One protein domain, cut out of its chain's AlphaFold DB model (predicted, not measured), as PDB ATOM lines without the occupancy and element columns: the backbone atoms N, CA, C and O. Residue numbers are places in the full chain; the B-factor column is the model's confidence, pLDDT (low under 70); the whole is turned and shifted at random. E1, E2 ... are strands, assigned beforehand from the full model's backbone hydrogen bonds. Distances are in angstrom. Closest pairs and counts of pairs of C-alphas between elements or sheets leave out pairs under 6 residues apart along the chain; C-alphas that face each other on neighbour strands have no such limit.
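This is residues 486 to 546 of the 1234 residues of an uncharacterized protein of Winogradskyella sp (UniProt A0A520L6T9). What is the shape? With little regular structure, it is a small wall of four strands, one face covered by loop residues 518 to 534 and tail residues 540 to 546, the other bare. What makes it? The printed part has 61 residues, no named helix and strands E1 to E4, ordered E1 - E2 - E3 = E4 in a mixed sheet; all strand, with under half of the residues in named elements. It is compact, radius of gyration of the C-alphas 10.5 A, spanning 30 by 20 by 16 A.

Which strands are inner? E2, residues 502 to 507, and E3, residues 512 to 517, form an antiparallel hairpin at 170 degrees; N 505 and O 514, 2.8 A apart, are within hydrogen-bond range. Which are edge strands? E1, residues 486 to 488, forms a hairpin with E2, antiparallel at 179 degrees, with N 487 and O 504 within hydrogen-bond range at 2.9 A. E1 E2 E3 are a meander, each strand the antiparallel neighbour of the one before. E4, residues 535 to 539, is parallel to E3 at 7 degrees, with N 515 and O 536 within hydrogen-bond range at 2.9 A.

Where are the anchors? E1 begins at C-alpha 486 (-20.210, 14.554, -5.496); E4 ends at C-alpha 539 (-22.751, 28.481, 3.045). How long are the strands? E1 measures 6.3 A, E2 15.9 A, E3 15.7 A and E4 13.0 A.

How large? The two C-alphas farthest apart, Asp 497 and Glu 546, are 30.4 A apart. Which links are long? E1 to E2 and E3 to E4; the printed part has no cut. Where is confidence low? Residue 486 and residues 488 to 501 are under 70.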
ATOM      1  N   ILE A 486     -20.308  13.973  -6.837       65.88
ATOM      2  CA  ILE A 486     -20.210  14.554  -5.496       65.88
ATOM      3  C   ILE A 486     -18.842  14.226  -4.910       65.88
ATOM      4  O   ILE A 486     -18.502  13.050  -4.789       65.88
ATOM      5  N   PHE A 487     -18.113  15.264  -4.498       70.62
ATOM      6  CA  PHE A 487     -16.958  15.152  -3.612       70.62
ATOM      7  C   PHE A 487     -17.329  15.661  -2.219       70.62
ATOM      8  O   PHE A 487     -17.751  16.813  -2.079       70.62
ATOM      9  N   GLY A 488     -17.161  14.824  -1.196       68.56
ATOM     10  CA  GLY A 488     -17.537  15.129   0.190       68.56
ATOM     11  C   GLY A 488     -18.929  14.612   0.572       68.56
ATOM     12  O   GLY A 488     -19.368  13.560   0.107       68.56
ATOM     13  N   ALA A 489     -19.636  15.329   1.449       66.44
ATOM     14  CA  ALA A 489     -20.807  14.783   2.134       66.44
ATOM     15  C   ALA A 489     -22.019  14.450   1.216       66.44
ATOM     16  O   ALA A 489     -22.503  15.314   0.476       66.44
ATOM     17  N   PRO A 490     -22.605  13.237   1.314       57.94
ATOM     18  CA  PRO A 490     -23.630  12.765   0.375       57.94
ATOM     19  C   PRO A 490     -25.055  13.273   0.641       57.94
ATOM     20  O   PRO A 490     -25.903  13.183  -0.244       57.94
ATOM     21  N   THR A 491     -25.372  13.793   1.832       58.94
ATOM     22  CA  THR A 491     -26.752  14.154   2.213       58.94
ATOM     23  C   THR A 491     -26.854  15.541   2.843       58.94
ATOM     24  O   THR A 491     -25.894  16.071   3.396       58.94
ATOM     25  N   ASN A 492     -28.051  16.133   2.769       59.12
ATOM     26  CA  ASN A 492     -28.380  17.361   3.490       59.12
ATOM     27  C   ASN A 492     -28.591  17.009   4.967       59.12
ATOM     28  O   ASN A 492     -29.673  16.579   5.367       59.12
ATOM     29  N   VAL A 493     -27.554  17.145   5.791       54.19
ATOM     30  CA  VAL A 493     -27.672  16.888   7.231       54.19
ATOM     31  C   VAL A 493     -28.553  17.943   7.909       54.19
ATOM     32  O   VAL A 493     -28.390  19.153   7.754       54.19
ATOM     33  N   THR A 494     -29.492  17.473   8.728       51.78
ATOM     34  CA  THR A 494     -30.386  18.305   9.552       51.78
ATOM     35  C   THR A 494     -29.713  18.830  10.832       51.78
ATOM     36  O   THR A 494     -30.366  19.500  11.632       51.78
ATOM     37  N   GLY A 495     -28.413  18.560  11.031       54.59
ATOM     38  CA  GLY A 495     -27.617  18.937  12.207       54.59
ATOM     39  C   GLY A 495     -26.405  19.831  11.892       54.59
ATOM     40  O   GLY A 495     -26.024  20.001  10.740       54.59
ATOM     41  N   PHE A 496     -25.796  20.413  12.933       53.91
ATOM     42  CA  PHE A 496     -24.627  21.314  12.862       53.91
ATOM     43  C   PHE A 496     -23.276  20.577  12.788       53.91
ATOM     44  O   PHE A 496     -22.279  21.068  13.316       53.91
ATOM     45  N   ASP A 497     -23.234  19.392  12.184       58.25
ATOM     46  CA  ASP A 497     -21.977  18.664  12.017       58.25
ATOM     47  C   ASP A 497     -21.139  19.336  10.914       58.25
ATOM     48  O   ASP A 497     -21.608  19.521   9.789       58.25
ATOM     49  N   VAL A 498     -19.940  19.804  11.271       55.56
ATOM     50  CA  VAL A 498     -19.079  20.637  10.414       55.56
ATOM     51  C   VAL A 498     -18.335  19.831   9.352       55.56
ATOM     52  O   VAL A 498     -17.995  20.406   8.316       55.56
ATOM     53  N   ASP A 499     -18.158  18.527   9.573       56.91
ATOM     54  CA  ASP A 499     -17.451  17.634   8.650       56.91
ATOM     55  C   ASP A 499     -18.425  16.978   7.657       56.91
ATOM     56  O   ASP A 499     -18.084  16.741   6.502       56.91
ATOM     57  N   ALA A 500     -19.688  16.788   8.054       57.69
ATOM     58  CA  ALA A 500     -20.707  16.109   7.251       57.69
ATOM     59  C   ALA A 500     -21.508  17.020   6.298       57.69
ATOM     60  O   ALA A 500     -22.526  16.582   5.768       57.69
ATOM     61  N   ALA A 501     -21.113  18.280   6.092       66.38
ATOM     62  CA  ALA A 501     -21.907  19.241   5.312       66.38
ATOM     63  C   ALA A 501     -21.152  19.947   4.177       66.38
ATOM     64  O   ALA A 501     -21.790  20.630   3.374       66.38
ATOM     65  N   ASN A 502     -19.824  19.810   4.103       77.44
ATOM     66  CA  ASN A 502     -19.012  20.400   3.036       77.44
ATOM     67  C   ASN A 502     -18.996  19.463   1.824       77.44
ATOM     68  O   ASN A 502     -18.722  18.270   1.973       77.44
ATOM     69  N   ARG A 503     -19.276  19.989   0.630       80.69
ATOM     70  CA  ARG A 503     -19.207  19.214  -0.613       80.69
ATOM     71  C   ARG A 503     -19.076  20.076  -1.862       80.69
ATOM     72  O   ARG A 503     -19.536  21.222  -1.898       80.69
ATOM     73  N   ILE A 504     -18.512  19.475  -2.902       84.50
ATOM     74  CA  ILE A 504     -18.644  19.915  -4.291       84.50
ATOM     75  C   ILE A 504     -19.643  18.978  -4.961       84.50
ATOM     76  O   ILE A 504     -19.563  17.764  -4.809       84.50
ATOM     77  N   PHE A 505     -20.609  19.547  -5.665       77.19
ATOM     78  CA  PHE A 505     -21.742  18.844  -6.245       77.19
ATOM     79  C   PHE A 505     -21.985  19.375  -7.657       77.19
ATOM     80  O   PHE A 505     -22.110  20.585  -7.850       77.19
ATOM     81  N   PHE A 506     -22.057  18.482  -8.640       84.31
ATOM     82  CA  PHE A 506     -22.464  18.809 -10.003       84.31
ATOM     83  C   PHE A 506     -23.758  18.072 -10.357       84.31
ATOM     84  O   PHE A 506     -23.758  16.844 -10.455       84.31
ATOM     85  N   ASP A 507     -24.832  18.838 -10.568       82.19
ATOM     86  CA  ASP A 507     -26.122  18.348 -11.059       82.19
ATOM     87  C   ASP A 507     -26.059  18.232 -12.578       82.19
ATOM     88  O   ASP A 507     -26.103  19.236 -13.306       82.19
ATOM     89  N   LYS A 508     -25.965  17.001 -13.075       79.38
ATOM     90  CA  LYS A 508     -25.842  16.760 -14.515       79.38
ATOM     91  C   LYS A 508     -27.131  17.086 -15.266       79.38
ATOM     92  O   LYS A 508     -27.068  17.520 -16.417       79.38
ATOM     93  N   SER A 509     -28.293  16.891 -14.641       80.38
ATOM     94  CA  SER A 509     -29.597  17.146 -15.269       80.38
ATOM     95  C   SER A 509     -29.820  18.634 -15.550       80.38
ATOM     96  O   SER A 509     -30.528  18.999 -16.491       80.38
ATOM     97  N   LYS A 510     -29.166  19.486 -14.756       86.50
ATOM     98  CA  LYS A 510     -29.236  20.943 -14.843       86.50
ATOM     99  C   LYS A 510     -27.954  21.590 -15.345       86.50
ATOM    100  O   LYS A 510     -27.978  22.792 -15.562       86.50
ATOM    101  N   ALA A 511     -26.864  20.846 -15.536       88.69
ATOM    102  CA  ALA A 511     -25.529  21.393 -15.799       88.69
ATOM    103  C   ALA A 511     -25.140  22.489 -14.782       88.69
ATOM    104  O   ALA A 511     -24.647  23.554 -15.150       88.69
ATOM    105  N   ALA A 512     -25.426  22.246 -13.501       90.56
ATOM    106  CA  ALA A 512     -25.270  23.217 -12.422       90.56
ATOM    107  C   ALA A 512     -24.230  22.743 -11.400       90.56
ATOM    108  O   ALA A 512     -24.195  21.565 -11.055       90.56
ATOM    109  N   ILE A 513     -23.410  23.658 -10.876       91.69
ATOM    110  CA  ILE A 513     -22.372  23.342  -9.881       91.69
ATOM    111  C   ILE A 513     -22.663  24.011  -8.537       91.69
ATOM    112  O   ILE A 513     -23.139  25.150  -8.462       91.69
ATOM    113  N   ARG A 514     -22.378  23.296  -7.451       90.94
ATOM    114  CA  ARG A 514     -22.350  23.807  -6.084       90.94
ATOM    115  C   ARG A 514     -21.011  23.474  -5.449       90.94
ATOM    116  O   ARG A 514     -20.560  22.340  -5.554       90.94
ATOM    117  N   ALA A 515     -20.409  24.420  -4.744       91.25
ATOM    118  CA  ALA A 515     -19.299  24.120  -3.844       91.25
ATOM    119  C   ALA A 515     -19.454  24.890  -2.537       91.25
ATOM    120  O   ALA A 515     -19.597  26.112  -2.521       91.25
ATOM    121  N   GLY A 516     -19.442  24.172  -1.421       88.69
ATOM    122  CA  GLY A 516     -19.572  24.778  -0.106       88.69
ATOM    123  C   GLY A 516     -20.368  23.900   0.838       88.69
ATOM    124  O   GLY A 516     -20.229  22.680   0.813       88.69
ATOM    125  N   ARG A 517     -21.174  24.520   1.697       85.62
ATOM    126  CA  ARG A 517     -21.752  23.858   2.866       85.62
ATOM    127  C   ARG A 517     -23.260  24.063   2.952       85.62
ATOM    128  O   ARG A 517     -23.690  25.210   2.944       85.62
ATOM    129  N   ASP A 518     -24.046  22.992   3.082       84.12
ATOM    130  CA  ASP A 518     -25.503  23.051   3.323       84.12
ATOM    131  C   ASP A 518     -25.831  22.514   4.726       84.12
ATOM    132  O   ASP A 518     -25.597  21.346   5.020       84.12
ATOM    133  N   ILE A 519     -26.329  23.372   5.620       80.50
ATOM    134  CA  ILE A 519     -26.618  23.040   7.023       80.50
ATOM    135  C   ILE A 519     -27.939  23.628   7.513       80.50
ATOM    136  O   ILE A 519     -28.427  24.654   7.033       80.50
ATOM    137  N   GLY A 520     -28.478  23.022   8.574       71.38
ATOM    138  CA  GLY A 520     -29.604  23.579   9.325       71.38
ATOM    139  C   GLY A 520     -30.945  23.474   8.597       71.38
ATOM    140  O   GLY A 520     -31.825  24.300   8.823       71.38
ATOM    141  N   GLY A 521     -31.098  22.487   7.704       72.06
ATOM    142  CA  GLY A 521     -32.357  22.220   6.999       72.06
ATOM    143  C   GLY A 521     -32.739  23.266   5.947       72.06
ATOM    144  O   GLY A 521     -33.900  23.332   5.552       72.06
ATOM    145  N   GLN A 522     -31.789  24.088   5.488       77.19
ATOM    146  CA  GLN A 522     -32.039  25.115   4.470       77.19
ATOM    147  C   GLN A 522     -32.283  24.542   3.068       77.19
ATOM    148  O   GLN A 522     -32.842  25.252   2.223       77.19
ATOM    149  N   ASN A 523     -31.896  23.278   2.843       81.75
ATOM    150  CA  ASN A 523     -32.061  22.532   1.596       81.75
ATOM    151  C   ASN A 523     -31.534  23.312   0.383       81.75
ATOM    152  O   ASN A 523     -32.152  23.311  -0.681       81.75
ATOM    153  N   ALA A 524     -30.439  24.055   0.555       86.31
ATOM    154  CA  ALA A 524     -29.923  24.957  -0.467       86.31
ATOM    155  C   ALA A 524     -29.453  24.205  -1.721       86.31
ATOM    156  O   ALA A 524     -29.510  24.740  -2.826       86.31
ATOM    157  N   PHE A 525     -29.046  22.948  -1.549       84.62
ATOM    158  CA  PHE A 525     -28.636  22.054  -2.630       84.62
ATOM    159  C   PHE A 525     -29.769  21.092  -3.034       84.62
ATOM    160  O   PHE A 525     -29.541  20.134  -3.760       84.62
ATOM    161  N   GLY A 526     -30.992  21.307  -2.541       81.69
ATOM    162  CA  GLY A 526     -32.163  20.564  -2.996       81.69
ATOM    163  C   GLY A 526     -32.575  20.976  -4.408       81.69
ATOM    164  O   GLY A 526     -32.367  22.119  -4.817       81.69
ATOM    165  N   ASP A 527     -33.231  20.064  -5.124       81.75
ATOM    166  CA  ASP A 527     -33.525  20.192  -6.557       81.75
ATOM    167  C   ASP A 527     -34.249  21.508  -6.899       81.75
ATOM    168  O   ASP A 527     -33.885  22.218  -7.834       81.75
ATOM    169  N   THR A 528     -35.217  21.919  -6.076       86.19
ATOM    170  CA  THR A 528     -35.984  23.161  -6.279       86.19
ATOM    171  C   THR A 528     -35.172  24.443  -6.083       86.19
ATOM    172  O   THR A 528     -35.615  25.510  -6.495       86.19
ATOM    173  N   ASN A 529     -34.012  24.361  -5.424       90.75
ATOM    174  CA  ASN A 529     -33.093  25.476  -5.180       90.75
ATOM    175  C   ASN A 529     -31.887  25.456  -6.142       90.75
ATOM    176  O   ASN A 529     -30.936  26.230  -5.983       90.75
ATOM    177  N   ILE A 530     -31.943  24.588  -7.159       92.12
ATOM    178  CA  ILE A 530     -30.974  24.495  -8.244       92.12
ATOM    179  C   ILE A 530     -31.666  24.806  -9.567       92.12
ATOM    180  O   ILE A 530     -32.517  24.045 -10.028       92.12
ATOM    181  N   GLY A 531     -31.286  25.922 -10.188       93.31
ATOM    182  CA  GLY A 531     -31.687  26.251 -11.553       93.31
ATOM    183  C   GLY A 531     -30.769  25.618 -12.603       93.31
ATOM    184  O   GLY A 531     -29.606  25.316 -12.321       93.31
ATOM    185  N   ALA A 532     -31.268  25.443 -13.828       93.50
ATOM    186  CA  ALA A 532     -30.440  25.013 -14.958       93.50
ATOM    187  C   ALA A 532     -29.296  26.011 -15.213       93.50
ATOM    188  O   ALA A 532     -29.505  27.218 -15.124       93.50
ATOM    189  N   TYR A 533     -28.094  25.506 -15.484       94.94
ATOM    190  CA  TYR A 533     -26.849  26.248 -15.706       94.94
ATOM    191  C   TYR A 533     -26.440  27.170 -14.539       94.94
ATOM    192  O   TYR A 533     -25.698  28.133 -14.725       94.94
ATOM    193  N   SER A 534     -26.957  26.922 -13.329       96.62
ATOM    194  CA  SER A 534     -26.712  27.779 -12.161       96.62
ATOM    195  C   SER A 534     -25.419  27.431 -11.421       96.62
ATOM    196  O   SER A 534     -24.993  26.276 -11.377       96.62
ATOM    197  N   THR A 535     -24.831  28.422 -10.753       97.00
ATOM    198  CA  THR A 535     -23.603  28.264  -9.956       97.00
ATOM    199  C   THR A 535     -23.819  28.760  -8.529       97.00
ATOM    200  O   THR A 535     -24.326  29.862  -8.325       97.00
ATOM    201  N   GLY A 536     -23.443  27.954  -7.531       95.62
ATOM    202  CA  GLY A 536     -23.605  28.288  -6.113       95.62
ATOM    203  C   GLY A 536     -22.342  28.042  -5.284       95.62
ATOM    204  O   GLY A 536     -21.858  26.915  -5.256       95.62
ATOM    205  N   PHE A 537     -21.849  29.048  -4.556       95.31
ATOM    206  CA  PHE A 537     -20.652  28.941  -3.716       95.31
ATOM    207  C   PHE A 537     -20.862  29.426  -2.269       95.31
ATOM    208  O   PHE A 537     -21.511  30.440  -2.028       95.31
ATOM    209  N   GLY A 538     -20.287  28.734  -1.280       92.50
ATOM    210  CA  GLY A 538     -20.303  29.158   0.132       92.50
ATOM    211  C   GLY A 538     -21.317  28.425   1.023       92.50
ATOM    212  O   GLY A 538     -21.589  27.244   0.820       92.50
ATOM    213  N   LEU A 539     -21.844  29.089   2.059       91.62
ATOM    214  CA  LEU A 539     -22.751  28.481   3.045       91.62
ATOM    215  C   LEU A 539     -24.215  28.674   2.635       91.62
ATOM    216  O   LEU A 539     -24.668  29.804   2.511       91.62
ATOM    217  N   ASN A 540     -24.975  27.594   2.480       90.94
ATOM    218  CA  ASN A 540     -26.383  27.571   2.076       90.94
ATOM    219  C   ASN A 540     -26.735  28.410   0.813       90.94
ATOM    220  O   ASN A 540     -27.766  29.093   0.832       90.94
ATOM    221  N   PRO A 541     -25.937  28.405  -0.282       93.50
ATOM    222  CA  PRO A 541     -26.243  29.163  -1.496       93.50
ATOM    223  C   PRO A 541     -27.440  28.593  -2.272       93.50
ATOM    224  O   PRO A 541     -27.414  27.448  -2.720       93.50
ATOM    225  N   LYS A 542     -28.467  29.420  -2.499       95.38
ATOM    226  CA  LYS A 542     -29.668  29.084  -3.284       95.38
ATOM    227  C   LYS A 542     -29.630  29.775  -4.649       95.38
ATOM    228  O   LYS A 542     -30.200  30.847  -4.817       95.38
ATOM    229  N   ALA A 543     -28.956  29.179  -5.631       96.94
ATOM    230  CA  ALA A 543     -29.011  29.625  -7.031       96.94
ATOM    231  C   ALA A 543     -30.165  28.913  -7.770       96.94
ATOM    232  O   ALA A 543     -29.958  27.984  -8.553       96.94
ATOM    233  N   ALA A 544     -31.401  29.292  -7.434       96.00
ATOM    234  CA  ALA A 544     -32.620  28.600  -7.858       96.00
ATOM    235  C   ALA A 544     -33.108  28.996  -9.263       96.00
ATOM    236  O   ALA A 544     -33.830  28.235  -9.903       96.00
ATOM    237  N   GLY A 545     -32.722  30.173  -9.764       96.31
ATOM    238  CA  GLY A 545     -33.072  30.613 -11.116       96.31
ATOM    239  C   GLY A 545     -32.219  29.950 -12.205       96.31
ATOM    240  O   GLY A 545     -31.049  29.632 -11.989       96.31
ATOM    241  N   GLU A 546     -32.768  29.778 -13.408       97.06
ATOM    242  CA  GLU A 546     -31.983  29.389 -14.594       97.06
ATOM    243  C   GLU A 546     -30.886  30.438 -14.877       97.06
ATOM    244  O   GLU A 546     -31.155  31.637 -14.788       97.06
TER     245      GLU A 546